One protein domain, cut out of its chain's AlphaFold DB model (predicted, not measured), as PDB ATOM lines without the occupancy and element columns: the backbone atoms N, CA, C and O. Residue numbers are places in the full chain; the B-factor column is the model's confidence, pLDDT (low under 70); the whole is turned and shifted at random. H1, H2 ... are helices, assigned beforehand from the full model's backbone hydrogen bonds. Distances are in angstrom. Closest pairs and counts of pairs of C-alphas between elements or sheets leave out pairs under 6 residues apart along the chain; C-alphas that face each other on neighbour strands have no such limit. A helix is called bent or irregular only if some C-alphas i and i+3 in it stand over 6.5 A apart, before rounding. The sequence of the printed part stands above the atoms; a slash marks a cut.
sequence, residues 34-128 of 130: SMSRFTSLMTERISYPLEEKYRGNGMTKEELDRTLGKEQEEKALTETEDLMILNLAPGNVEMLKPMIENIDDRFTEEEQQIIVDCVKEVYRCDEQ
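This is residues 34 to 128 of the 130 residues of an uncharacterized protein of Baudoinia panamericana (strain UAMH 10762) (UniProt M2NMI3). A long helical hairpin of H1 and H2 makes the long axis of this model, and a cluster of shorter helices packs on its other end, away from the turn between H1 and H2. In that cluster H6 folds back along the first part of H1, H4 crosses H6, and H3 packs on H4, while little H5 lies near the last residue of H2; the turn at residues 55 to 60 makes the far tip. The printed part has 95 residues with six named helices, H1 to H6 in that order along the chain, and no named strand; the class is all helix. The whole is compact, with a radius of gyration of the C-alphas of 14.2 A, and elongated in outline, spanning 45 by 24 by 22 A.

The printed part begins with H1, residues 34 to 54, the longest helix, 29.6 A from C-alpha 34 at (380.646, 161.908, 329.175) to C-alpha 54 at (353.603, 169.289, 338.597). H1 is neither bent nor irregular, but only just: C-alphas 45 and 48 are 6.4 A apart. H2, residues 61 to 75, is 20.6 A long and begins with C-alpha 61 at (349.504, 160.967, 343.819). H3, residues 79 to 88, is 14.2 A long. H4, residues 93 to 99, is 10.1 A long and only just irregular, with C-alphas 95 and 98 6.6 A apart, against about 5 A in a regular helix. H5, residues 103 to 106, is 5.1 A long. H6, residues 109 to 122, is 20.2 A long and ends with C-alpha 122 at (379.767, 167.874, 327.642).

H1 touches H2 with its residues 47 to 54 alone, at a steep tilt of 41 degrees and opposite ways, as a helical hairpin. Their closest C-alphas are those of Ser 47 and Gln 72, 6.7 A apart. H1 also touches H6, at a shallow tilt of 30 degrees and opposite ways; their closest C-alphas, of Phe 38 and Val 122, are 6.2 A apart. H6 touches H4 with its residues 112 to 116 alone, the two about perpendicular at 83 degrees, with the C-alphas of Val 93 and Gln 113 closest at 6.2 A. H4 touches H3 at a steep tilt of 48 degrees, opposite ways, with the C-alphas of Glu 81 and Met 99 closest at 5.8 A. The helix packing is mostly crossed, with one of four touching pairs at a shallow tilt. H5 is close to H2 but not clearly touching it; their closest C-alphas, of Lys 75 and Arg 106, are 5.7 A apart. H2 is apart from H3, H4 and H6. In H2, H3 and H6 every O i to N i+4 pair is within hydrogen-bond range, and in H1 15 of 17 are. In H4 1 of 3 such pairs is within range, beside 2 of 4 O i to N i+3 pairs, and H5 is too short for an O i to N i+4 pair.

The two C-alphas farthest apart are those of Thr 60 and Glu 127, at 46.0 A, while the first and last printed C-alphas, of Ser 34 and Gln 128, are 15.8 A apart. The printed part has no cut. No link is long: H1 to H2 is short with 6 residues, and the other four links are tight. The mean pLDDT of the printed part is 92.0, and no printed residue is under 70.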
ATOM      1  N   SER A  34     381.271 160.823 329.942       90.38
ATOM      2  CA  SER A  34     380.646 161.908 329.175       90.38
ATOM      3  C   SER A  34     379.162 161.636 328.926       90.38
ATOM      4  O   SER A  34     378.336 162.508 329.184       90.38
ATOM      5  N   MET A  35     378.797 160.420 328.507       91.75
ATOM      6  CA  MET A  35     377.389 160.033 328.337       91.75
ATOM      7  C   MET A  35     376.607 160.161 329.648       91.75
ATOM      8  O   MET A  35     375.573 160.819 329.690       91.75
ATOM      9  N   SER A  36     377.142 159.618 330.743       92.56
ATOM     10  CA  SER A  36     376.536 159.709 332.075       92.56
ATOM     11  C   SER A  36     376.374 161.159 332.539       92.56
ATOM     12  O   SER A  36     375.333 161.536 333.087       92.56
ATOM     13  N   ARG A  37     377.370 162.012 332.271       94.31
ATOM     14  CA  ARG A  37     377.299 163.446 332.566       94.31
ATOM     15  C   ARG A  37     376.207 164.126 331.744       94.31
ATOM     16  O   ARG A  37     375.435 164.894 332.309       94.31
ATOM     17  N   PHE A  38     376.112 163.833 330.451       95.50
ATOM     18  CA  PHE A  38     375.056 164.366 329.591       95.50
ATOM     19  C   PHE A  38     373.660 163.964 330.087       95.50
ATOM     20  O   PHE A  38     372.820 164.837 330.299       95.50
ATOM     21  N   THR A  39     373.430 162.680 330.377       94.12
ATOM     22  CA  THR A  39     372.159 162.190 330.940       94.12
ATOM     23  C   THR A  39     371.831 162.859 332.279       94.12
ATOM     24  O   THR A  39     370.676 163.195 332.551       94.12
ATOM     25  N   SER A  40     372.847 163.099 333.111       95.31
ATOM     26  CA  SER A  40     372.681 163.790 334.395       95.31
ATOM     27  C   SER A  40     372.241 165.246 334.200       95.31
ATOM     28  O   SER A  40     371.297 165.681 334.853       95.31
ATOM     29  N   LEU A  41     372.848 165.978 333.255       96.44
ATOM     30  CA  LEU A  41     372.445 167.351 332.920       96.44
ATOM     31  C   LEU A  41     371.037 167.418 332.317       96.44
ATOM     32  O   LEU A  41     370.268 168.314 332.655       96.44
ATOM     33  N   MET A  42     370.680 166.463 331.455       95.50
ATOM     34  CA  MET A  42     369.319 166.331 330.923       95.50
ATOM     35  C   MET A  42     368.300 166.133 332.050       95.50
ATOM     36  O   MET A  42     367.269 166.801 332.088       95.50
ATOM     37  N   THR A  43     368.621 165.273 333.018       93.44
ATOM     38  CA  THR A  43     367.775 165.046 334.196       93.44
ATOM     39  C   THR A  43     367.623 166.324 335.024       93.44
ATOM     40  O   THR A  43     366.507 166.704 335.373       93.44
ATOM     41  N   GLU A  44     368.726 167.018 335.301       95.12
ATOM     42  CA  GLU A  44     368.729 168.240 336.108       95.12
ATOM     43  C   GLU A  44     367.963 169.391 335.450       95.12
ATOM     44  O   GLU A  44     367.269 170.135 336.136       95.12
ATOM     45  N   ARG A  45     368.095 169.555 334.131       95.88
ATOM     46  CA  ARG A  45     367.618 170.753 333.423       95.88
ATOM     47  C   ARG A  45     366.286 170.567 332.707       95.88
ATOM     48  O   ARG A  45     365.683 171.561 332.322       95.88
ATOM     49  N   ILE A  46     365.826 169.329 332.533       93.75
ATOM     50  CA  ILE A  46     364.537 169.026 331.899       93.75
ATOM     51  C   ILE A  46     363.644 168.257 332.870       93.75
ATOM     52  O   ILE A  46     362.553 168.723 333.201       93.75
ATOM     53  N   SER A  47     364.107 167.118 333.391       90.50
ATOM     54  CA  SER A  47     363.259 166.252 334.220       90.50
ATOM     55  C   SER A  47     362.917 166.861 335.584       90.50
ATOM     56  O   SER A  47     361.755 166.818 335.978       90.50
ATOM     57  N   TYR A  48     363.869 167.464 336.304       91.56
ATOM     58  CA  TYR A  48     363.572 168.083 337.606       91.56
ATOM     59  C   TYR A  48     362.650 169.310 337.504       91.56
ATOM     60  O   TYR A  48     361.666 169.351 338.247       91.56
ATOM     61  N   PRO A  49     362.857 170.269 336.577       91.94
ATOM     62  CA  PRO A  49     361.905 171.363 336.377       91.94
ATOM     63  C   PRO A  49     360.507 170.864 336.012       91.94
ATOM     64  O   PRO A  49     359.504 171.443 336.434       91.94
ATOM     65  N   LEU A  50     360.423 169.756 335.271       88.94
ATOM     66  CA  LEU A  50     359.153 169.118 334.962       88.94
ATOM     67  C   LEU A  50     358.463 168.567 336.219       88.94
ATOM     68  O   LEU A  50     357.270 168.789 336.417       88.94
ATOM     69  N   GLU A  51     359.200 167.893 337.101       86.88
ATOM     70  CA  GLU A  51     358.672 167.437 338.392       86.88
ATOM     71  C   GLU A  51     358.173 168.607 339.251       86.88
ATOM     72  O   GLU A  51     357.110 168.520 339.871       86.88
ATOM     73  N   GLU A  52     358.907 169.722 339.272       87.44
ATOM     74  CA  GLU A  52     358.516 170.936 339.991       87.44
ATOM     75  C   GLU A  52     357.256 171.583 339.410       87.44
ATOM     76  O   GLU A  52     356.375 171.971 340.177       87.44
ATOM     77  N   LYS A  53     357.111 171.623 338.078       86.38
ATOM     78  CA  LYS A  53     355.904 172.113 337.384       86.38
ATOM     79  C   LYS A  53     354.640 171.378 337.834       86.38
ATOM     80  O   LYS A  53     353.570 171.984 337.898       86.38
ATOM     81  N   TYR A  54     354.740 170.083 338.127       84.94
ATOM     82  CA  TYR A  54     353.603 169.289 338.597       84.94
ATOM     83  C   TYR A  54     353.444 169.271 340.124       84.94
ATOM     84  O   TYR A  54     352.348 169.012 340.639       84.94
ATOM     85  N   ARG A  55     354.505 169.591 340.869       79.56
ATOM     86  CA  ARG A  55     354.478 169.665 342.329       79.56
ATOM     87  C   ARG A  55     353.560 170.805 342.782       79.56
ATOM     88  O   ARG A  55     353.824 171.975 342.550       79.56
ATOM     89  N   GLY A  56     352.495 170.462 343.506       71.12
ATOM     90  CA  GLY A  56     351.576 171.448 344.090       71.12
ATOM     91  C   GLY A  56     350.327 171.753 343.259       71.12
ATOM     92  O   GLY A  56     349.495 172.534 343.711       71.12
ATOM     93  N   ASN A  57     350.114 171.074 342.126       76.25
ATOM     94  CA  ASN A  57     348.922 171.257 341.280       76.25
ATOM     95  C   ASN A  57     347.624 170.642 341.848       76.25
ATOM     96  O   ASN A  57     346.651 170.469 341.119       76.25
ATOM     97  N   GLY A  58     347.591 170.280 343.135       77.00
ATOM     98  CA  GLY A  58     346.408 169.695 343.782       77.00
ATOM     99  C   GLY A  58     345.987 168.322 343.243       77.00
ATOM    100  O   GLY A  58     344.922 167.834 343.612       77.00
ATOM    101  N   MET A  59     346.807 167.705 342.387       83.44
ATOM    102  CA  MET A  59     346.599 166.361 341.854       83.44
ATOM    103  C   MET A  59     346.736 165.309 342.952       83.44
ATOM    104  O   MET A  59     347.535 165.453 343.884       83.44
ATOM    105  N   THR A  60     345.988 164.214 342.820       86.56
ATOM    106  CA  THR A  60     346.266 163.017 343.616       86.56
ATOM    107  C   THR A  60     347.621 162.428 343.219       86.56
ATOM    108  O   THR A  60     348.122 162.663 342.120       86.56
ATOM    109  N   LYS A  61     348.223 161.627 344.105       86.25
ATOM    110  CA  LYS A  61     349.504 160.967 343.819       86.25
ATOM    111  C   LYS A  61     349.443 160.112 342.545       86.25
ATOM    112  O   LYS A  61     350.364 160.146 341.746       86.25
ATOM    113  N   GLU A  62     348.348 159.386 342.338       87.81
ATOM    114  CA  GLU A  62     348.176 158.501 341.179       87.81
ATOM    115  C   GLU A  62     348.028 159.272 339.860       87.81
ATOM    116  O   GLU A  62     348.532 158.837 338.826       87.81
ATOM    117  N   GLU A  63     347.345 160.420 339.882       88.44
ATOM    118  CA  GLU A  63     347.241 161.309 338.719       88.44
ATOM    119  C   GLU A  63     348.584 161.967 338.407       88.44
ATOM    120  O   GLU A  63     348.980 162.009 337.245       88.44
ATOM    121  N   LEU A  64     349.298 162.415 339.444       87.38
ATOM    122  CA  LEU A  64     350.641 162.967 339.320       87.38
ATOM    123  C   LEU A  64     351.588 161.948 338.679       87.38
ATOM    124  O   LEU A  64     352.180 162.251 337.649       87.38
ATOM    125  N   ASP A  65     351.675 160.739 339.241       87.56
ATOM    126  CA  ASP A  65     352.557 159.675 338.753       87.56
ATOM    127  C   ASP A  65     352.240 159.321 337.288       87.56
ATOM    128  O   ASP A  65     353.146 159.114 336.482       87.56
ATOM    129  N   ARG A  66     350.955 159.310 336.905       89.81
ATOM    130  CA  ARG A  66     350.537 159.034 335.523       89.81
ATOM    131  C   ARG A  66     350.918 160.153 334.557       89.81
ATOM    132  O   ARG A  66     351.420 159.865 333.474       89.81
ATOM    133  N   THR A  67     350.622 161.406 334.897       89.62
ATOM    134  CA  THR A  67     350.844 162.539 333.988       89.62
ATOM    135  C   THR A  67     352.326 162.870 333.869       89.62
ATOM    136  O   THR A  67     352.828 162.977 332.753       89.62
ATOM    137  N   LEU A  68     353.030 162.962 334.999       90.25
ATOM    138  CA  LEU A  68     354.471 163.193 335.029       90.25
ATOM    139  C   LEU A  68     355.222 162.045 334.355       90.25
ATOM    140  O   LEU A  68     356.066 162.304 333.506       90.25
ATOM    141  N   GLY A  69     354.887 160.793 334.687       90.00
ATOM    142  CA  GLY A  69     355.545 159.625 334.101       90.00
ATOM    143  C   GLY A  69     355.401 159.580 332.581       90.00
ATOM    144  O   GLY A  69     356.374 159.312 331.884       90.00
ATOM    145  N   LYS A  70     354.219 159.933 332.059       91.31
ATOM    146  CA  LYS A  70     353.990 160.013 330.614       91.31
ATOM    147  C   LYS A  70     354.843 161.104 329.949       91.31
ATOM    148  O   LYS A  70     355.475 160.832 328.937       91.31
ATOM    149  N   GLU A  71     354.873 162.319 330.499       92.25
ATOM    150  CA  GLU A  71     355.661 163.416 329.908       92.25
ATOM    151  C   GLU A  71     357.175 163.164 330.044       92.25
ATOM    152  O   GLU A  71     357.937 163.500 329.142       92.25
ATOM    153  N   GLN A  72     357.622 162.506 331.122       90.62
ATOM    154  CA  GLN A  72     359.010 162.050 331.273       90.62
ATOM    155  C   GLN A  72     359.383 160.975 330.243       90.62
ATOM    156  O   GLN A  72     360.479 161.030 329.695       90.62
ATOM    157  N   GLU A  73     358.490 160.025 329.955       91.19
ATOM    158  CA  GLU A  73     358.707 159.005 328.922       91.19
ATOM    159  C   GLU A  73     358.777 159.629 327.519       91.19
ATOM    160  O   GLU A  73     359.675 159.305 326.749       91.19
ATOM    161  N   GLU A  74     357.896 160.586 327.205       92.06
ATOM    162  CA  GLU A  74     357.920 161.326 325.932       92.06
ATOM    163  C   GLU A  74     359.210 162.153 325.762       92.06
ATOM    164  O   GLU A  74     359.737 162.274 324.652       92.06
ATOM    165  N   LYS A  75     359.755 162.689 326.859       92.25
ATOM    166  CA  LYS A  75     361.002 163.472 326.875       92.25
ATOM    167  C   LYS A  75     362.267 162.630 327.054       92.25
ATOM    168  O   LYS A  75     363.367 163.174 326.960       92.25
ATOM    169  N   ALA A  76     362.158 161.327 327.298       92.06
ATOM    170  CA  ALA A  76     363.323 160.456 327.390       92.06
ATOM    171  C   ALA A  76     363.936 160.261 325.999       92.06
ATOM    172  O   ALA A  76     363.221 159.989 325.033       92.06
ATOM    173  N   LEU A  77     365.256 160.403 325.890       94.38
ATOM    174  CA  LEU A  77     365.976 160.061 324.665       94.38
ATOM    175  C   LEU A  77     366.078 158.542 324.539       94.38
ATOM    176  O   LEU A  77     366.287 157.833 325.526       94.38
ATOM    177  N   THR A  78     365.931 158.033 323.320       94.75
ATOM    178  CA  THR A  78     366.238 156.625 323.053       94.75
ATOM    179  C   THR A  78     367.751 156.423 322.982       94.75
ATOM    180  O   THR A  78     368.499 157.345 322.659       94.75
ATOM    181  N   GLU A  79     368.214 155.187 323.182       92.06
ATOM    182  CA  GLU A  79     369.637 154.844 323.043       92.06
ATOM    183  C   GLU A  79     370.204 155.252 321.670       92.06
ATOM    184  O   GLU A  79     371.345 155.696 321.561       92.06
ATOM    185  N   THR A  80     369.395 155.153 320.609       93.44
ATOM    186  CA  THR A  80     369.823 155.554 319.260       93.44
ATOM    187  C   THR A  80     370.009 157.067 319.159       93.44
ATOM    188  O   THR A  80     370.992 157.518 318.573       93.44
ATOM    189  N   GLU A  81     369.111 157.851 319.755       95.75
ATOM    190  CA  GLU A  81     369.197 159.316 319.779       95.75
ATOM    191  C   GLU A  81     370.405 159.781 320.595       95.75
ATOM    192  O   GLU A  81     371.182 160.610 320.119       95.75
ATOM    193  N   ASP A  82     370.631 159.181 321.767       93.31
ATOM    194  CA  ASP A  82     371.815 159.446 322.593       93.31
ATOM    195  C   ASP A  82     373.111 159.162 321.825       93.31
ATOM    196  O   ASP A  82     374.033 159.982 321.822       93.31
ATOM    197  N   LEU A  83     373.181 158.036 321.106       91.62
ATOM    198  CA  LEU A  83     374.337 157.705 320.273       91.62
ATOM    199  C   LEU A  83     374.502 158.668 319.092       91.62
ATOM    200  O   LEU A  83     375.631 159.005 318.730       91.62
ATOM    201  N   MET A  84     373.415 159.125 318.469       93.50
ATOM    202  CA  MET A  84     373.487 160.118 317.395       93.50
ATOM    203  C   MET A  84     374.020 161.458 317.908       93.50
ATOM    204  O   MET A  84     374.934 162.023 317.298       93.50
ATOM    205  N   ILE A  85     373.507 161.925 319.047       95.25
ATOM    206  CA  ILE A  85     373.949 163.153 319.711       95.25
ATOM    207  C   ILE A  85     375.414 163.035 320.128       95.25
ATOM    208  O   ILE A  85     376.194 163.943 319.843       95.25
ATOM    209  N   LEU A  86     375.820 161.910 320.720       91.88
ATOM    210  CA  LEU A  86     377.213 161.640 321.069       91.88
ATOM    211  C   LEU A  86     378.118 161.695 319.831       91.88
ATOM    212  O   LEU A  86     379.158 162.340 319.858       91.88
ATOM    213  N   ASN A  87     377.745 161.038 318.733       88.94
ATOM    214  CA  ASN A  87     378.612 160.925 317.558       88.94
ATOM    215  C   ASN A  87     378.749 162.233 316.770       88.94
ATOM    216  O   ASN A  87     379.798 162.502 316.178       88.94
ATOM    217  N   LEU A  88     377.682 163.027 316.714       91.69
ATOM    218  CA  LEU A  88     377.611 164.213 315.861       91.69
ATOM    219  C   LEU A  88     377.727 165.529 316.639       91.69
ATOM    220  O   LEU A  88     378.005 166.559 316.020       91.69
ATOM    221  N   ALA A  89     377.544 165.492 317.963       94.12
ATOM    222  CA  ALA A  89     377.626 166.609 318.902       94.12
ATOM    223  C   ALA A  89     377.001 167.893 318.330       94.12
ATOM    224  O   ALA A  89     377.732 168.802 317.943       94.12
ATOM    225  N   PRO A  90     375.672 168.002 318.185       95.12
ATOM    226  CA  PRO A  90     375.039 169.161 317.551       95.12
ATOM    227  C   PRO A  90     375.368 170.477 318.278       95.12
ATOM    228  O   PRO A  90     375.236 170.591 319.489       95.12
ATOM    229  N   GLY A  91     375.816 171.492 317.532       94.38
ATOM    230  CA  GLY A  91     376.200 172.796 318.102       94.38
ATOM    231  C   GLY A  91     375.077 173.838 318.132       94.38
ATOM    232  O   GLY A  91     375.277 174.950 318.618       94.38
ATOM    233  N   ASN A  92     373.917 173.520 317.562       96.12
ATOM    234  CA  ASN A  92     372.736 174.376 317.496       96.12
ATOM    235  C   ASN A  92     371.479 173.515 317.285       96.12
ATOM    236  O   ASN A  92     371.588 172.332 316.955       96.12
ATOM    237  N   VAL A  93     370.304 174.125 317.459       96.75
ATOM    238  CA  VAL A  93     369.005 173.440 317.378       96.75
ATOM    239  C   VAL A  93     368.769 172.826 315.993       96.75
ATOM    240  O   VAL A  93     368.330 171.686 315.896       96.75
ATOM    241  N   GLU A  94     369.148 173.513 314.915       96.56
ATOM    242  CA  GLU A  94     368.980 172.997 313.547       96.56
ATOM    243  C   GLU A  94     369.786 171.716 313.291       96.56
ATOM    244  O   GLU A  94     369.335 170.823 312.577       96.56
ATOM    245  N   MET A  95     370.964 171.591 313.909       95.00
ATOM    246  CA  MET A  95     371.738 170.350 313.884       95.00
ATOM    247  C   MET A  95     371.146 169.269 314.791       95.00
ATOM    248  O   MET A  95     371.298 168.095 314.474       95.00
ATOM    249  N   LEU A  96     370.506 169.644 315.903       96.88
ATOM    250  CA  LEU A  96     369.896 168.707 316.853       96.88
ATOM    251  C   LEU A  96     368.636 168.047 316.278       96.88
ATOM    252  O   LEU A  96     368.459 166.843 316.441       96.88
ATOM    253  N   LYS A  97     367.796 168.811 315.571       95.31
ATOM    254  CA  LYS A  97     366.504 168.359 315.029       95.31
ATOM    255  C   LYS A  97     366.523 166.993 314.325       95.31
ATOM    256  O   LYS A  97     365.695 166.159 314.667       95.31
ATOM    257  N   PRO A  98     367.438 166.704 313.381       95.50
ATOM    258  CA  PRO A  98     367.465 165.404 312.707       95.50
ATOM    259  C   PRO A  98     367.954 164.238 313.585       95.50
ATOM    260  O   PRO A  98     367.957 163.106 313.110       95.50
ATOM    261  N   MET A  99     368.424 164.492 314.811       95.50
ATOM    262  CA  MET A  99     368.933 163.460 315.724       95.50
ATOM    263  C   MET A  99     367.889 162.950 316.714       95.50
ATOM    264  O   MET A  99     368.125 161.921 317.335       95.50
ATOM    265  N   ILE A 100     366.782 163.676 316.881       95.94
ATOM    266  CA  ILE A 100     365.710 163.356 317.823       95.94
ATOM    267  C   ILE A 100     364.413 163.230 317.026       95.94
ATOM    268  O   ILE A 100     363.982 164.171 316.358       95.94
ATOM    269  N   GLU A 101     363.773 162.069 317.098       94.50
ATOM    270  CA  GLU A 101     362.508 161.835 316.410       94.50
ATOM    271  C   GLU A 101     361.397 162.689 317.027       94.50
ATOM    272  O   GLU A 101     361.230 162.719 318.247       94.50
ATOM    273  N   ASN A 102     360.616 163.370 316.180       94.25
ATOM    274  CA  ASN A 102     359.502 164.237 316.591       94.25
ATOM    275  C   ASN A 102     359.900 165.259 317.676       94.25
ATOM    276  O   ASN A 102     359.163 165.493 318.633       94.25
ATOM    277  N   ILE A 103     361.089 165.856 317.545       95.25
ATOM    278  CA  ILE A 103     361.643 166.797 318.529       95.25
ATOM    279  C   ILE A 103     360.694 167.955 318.862       95.25
ATOM    280  O   ILE A 103     360.568 168.305 320.030       95.25
ATOM    281  N   ASP A 104     359.995 168.501 317.863       94.62
ATOM    282  CA  ASP A 104     359.082 169.637 318.030       94.62
ATOM    283  C   ASP A 104     357.809 169.259 318.809       94.62
ATOM    284  O   ASP A 104     357.182 170.122 319.418       94.62
ATOM    285  N   ASP A 105     357.458 167.968 318.835       94.19
ATOM    286  CA  ASP A 105     356.333 167.451 319.619       94.19
ATOM    287  C   ASP A 105     356.755 167.092 321.057       94.19
ATOM    288  O   ASP A 105     355.947 167.173 321.981       94.19
ATOM    289  N   ARG A 106     358.021 166.696 321.263       94.69
ATOM    290  CA  ARG A 106     358.556 166.230 322.562       94.69
ATOM    291  C   ARG A 106     359.147 167.353 323.412       94.69
ATOM    292  O   ARG A 106     359.058 167.325 324.645       94.69
ATOM    293  N   PHE A 107     359.763 168.338 322.769       96.12
ATOM    294  CA  PHE A 107     360.515 169.400 323.424       96.12
ATOM    295  C   PHE A 107     360.089 170.768 322.909       96.12
ATOM    296  O   PHE A 107     360.057 171.031 321.706       96.12
ATOM    297  N   THR A 108     359.826 171.670 323.849       95.69
ATOM    298  CA  THR A 108     359.643 173.095 323.566       95.69
ATOM    299  C   THR A 108     360.926 173.706 322.999       95.69
ATOM    300  O   THR A 108     362.016 173.185 323.219       95.69
ATOM    301  N   GLU A 109     360.828 174.846 322.308       96.38
ATOM    302  CA  GLU A 109     362.005 175.546 321.759       96.38
ATOM    303  C   GLU A 109     363.065 175.857 322.834       96.38
ATOM    304  O   GLU A 109     364.265 175.746 322.578       96.38
ATOM    305  N   GLU A 110     362.628 176.198 324.052       96.31
ATOM    306  CA  GLU A 110     363.512 176.432 325.198       96.31
ATOM    307  C   GLU A 110     364.237 175.147 325.617       96.31
ATOM    308  O   GLU A 110     365.458 175.144 325.763       96.31
ATOM    309  N   GLU A 111     363.518 174.029 325.732       96.56
ATOM    310  CA  GLU A 111     364.122 172.732 326.046       96.56
ATOM    311  C   GLU A 111     365.071 172.259 324.940       96.56
ATOM    312  O   GLU A 111     366.147 171.755 325.243       96.56
ATOM    313  N   GLN A 112     364.738 172.471 323.664       97.69
ATOM    314  CA  GLN A 112     365.643 172.162 322.551       97.69
ATOM    315  C   GLN A 112     366.964 172.931 322.682       97.69
ATOM    316  O   GLN A 112     368.040 172.368 322.461       97.69
ATOM    317  N   GLN A 113     366.904 174.205 323.082       97.94
ATOM    318  CA  GLN A 113     368.100 174.999 323.346       97.94
ATOM    319  C   GLN A 113     368.873 174.480 324.570       97.94
ATOM    320  O   GLN A 113     370.097 174.360 324.494       97.94
ATOM    321  N   ILE A 114     368.186 174.078 325.647       97.56
ATOM    322  CA  ILE A 114     368.809 173.445 326.823       97.56
ATOM    323  C   ILE A 114     369.573 172.176 326.422       97.56
ATOM    324  O   ILE A 114     370.713 171.995 326.850       97.56
ATOM    325  N   ILE A 115     368.996 171.319 325.571       97.62
ATOM    326  CA  ILE A 115     369.668 170.103 325.081       97.62
ATOM    327  C   ILE A 115     370.963 170.470 324.354       97.62
ATOM    328  O   ILE A 115     372.015 169.890 324.626       97.62
ATOM    329  N   VAL A 116     370.913 171.457 323.453       97.50
ATOM    330  CA  VAL A 116     372.105 171.954 322.749       97.50
ATOM    331  C   VAL A 116     373.159 172.460 323.731       97.50
ATOM    332  O   VAL A 116     374.347 172.206 323.539       97.50
ATOM    333  N   ASP A 117     372.754 173.166 324.780       97.50
ATOM    334  CA  ASP A 117     373.687 173.705 325.765       97.50
ATOM    335  C   ASP A 117     374.325 172.588 326.605       97.50
ATOM    336  O   ASP A 117     375.539 172.608 326.817       97.50
ATOM    337  N   CYS A 118     373.567 171.548 326.971       97.19
ATOM    338  CA  CYS A 118     374.103 170.319 327.569       97.19
ATOM    339  C   CYS A 118     375.115 169.628 326.641       97.19
ATOM    340  O   CYS A 118     376.193 169.231 327.085       97.19
ATOM    341  N   VAL A 119     374.809 169.516 325.343       96.50
ATOM    342  CA  VAL A 119     375.736 168.961 324.343       96.50
ATOM    343  C   VAL A 119     377.012 169.784 324.272       96.50
ATOM    344  O   VAL A 119     378.106 169.222 324.245       96.50
ATOM    345  N   LYS A 120     376.904 171.113 324.245       95.25
ATOM    346  CA  LYS A 120     378.081 171.977 324.180       95.25
ATOM    347  C   LYS A 120     378.944 171.858 325.427       95.25
ATOM    348  O   LYS A 120     380.162 171.859 325.308       95.25
ATOM    349  N   GLU A 121     378.327 171.765 326.597       95.00
ATOM    350  CA  GLU A 121     379.043 171.641 327.866       95.00
ATOM    351  C   GLU A 121     379.790 170.307 327.983       95.00
ATOM    352  O   GLU A 121     380.882 170.260 328.545       95.00
ATOM    353  N   VAL A 122     379.210 169.221 327.467       94.12
ATOM    354  CA  VAL A 122     379.767 167.874 327.642       94.12
ATOM    355  C   VAL A 122     380.598 167.443 326.443       94.12
ATOM    356  O   VAL A 122     381.756 167.078 326.604       94.12
ATOM    357  N   TYR A 123     380.022 167.487 325.245       93.06
ATOM    358  CA  TYR A 123     380.610 166.940 324.020       93.06
ATOM    359  C   TYR A 123     381.397 167.965 323.203       93.06
ATOM    360  O   TYR A 123     382.165 167.584 322.319       93.06
ATOM    361  N   ARG A 124     381.222 169.261 323.494       92.38
ATOM    362  CA  ARG A 124     382.012 170.352 322.901       92.38
ATOM    363  C   ARG A 124     382.767 171.184 323.938       92.38
ATOM    364  O   ARG A 124     382.961 172.383 323.750       92.38
ATOM    365  N   CYS A 125     383.146 170.560 325.048       89.56
ATOM    366  CA  CYS A 125     383.744 171.239 326.195       89.56
ATOM    367  C   CYS A 125     385.016 172.025 325.834       89.56
ATOM    368  O   CYS A 125     385.182 173.153 326.293       89.56
ATOM    369  N   ASP A 126     385.850 171.489 324.942       89.31
ATOM    370  CA  ASP A 126     387.110 172.117 324.532       89.31
ATOM    371  C   ASP A 126     386.899 173.305 323.565       89.31
ATOM    372  O   ASP A 126     387.808 174.101 323.334       89.31
ATOM    373  N   GLU A 127     385.694 173.474 323.004       86.25
ATOM    374  CA  GLU A 127     385.330 174.638 322.180       86.25
ATOM    375  C   GLU A 127     384.924 175.859 323.025       86.25
ATOM    376  O   GLU A 127     384.830 176.961 322.485       86.25
ATOM    377  N   GLN A 128     384.674 175.684 324.328       70.69
ATOM    378  CA  GLN A 128     384.244 176.767 325.221       70.69
ATOM    379  C   GLN A 128     385.402 177.536 325.875       70.69
ATOM    380  O   GLN A 128     385.175 178.610 326.427       70.69
TER     381      GLN A 128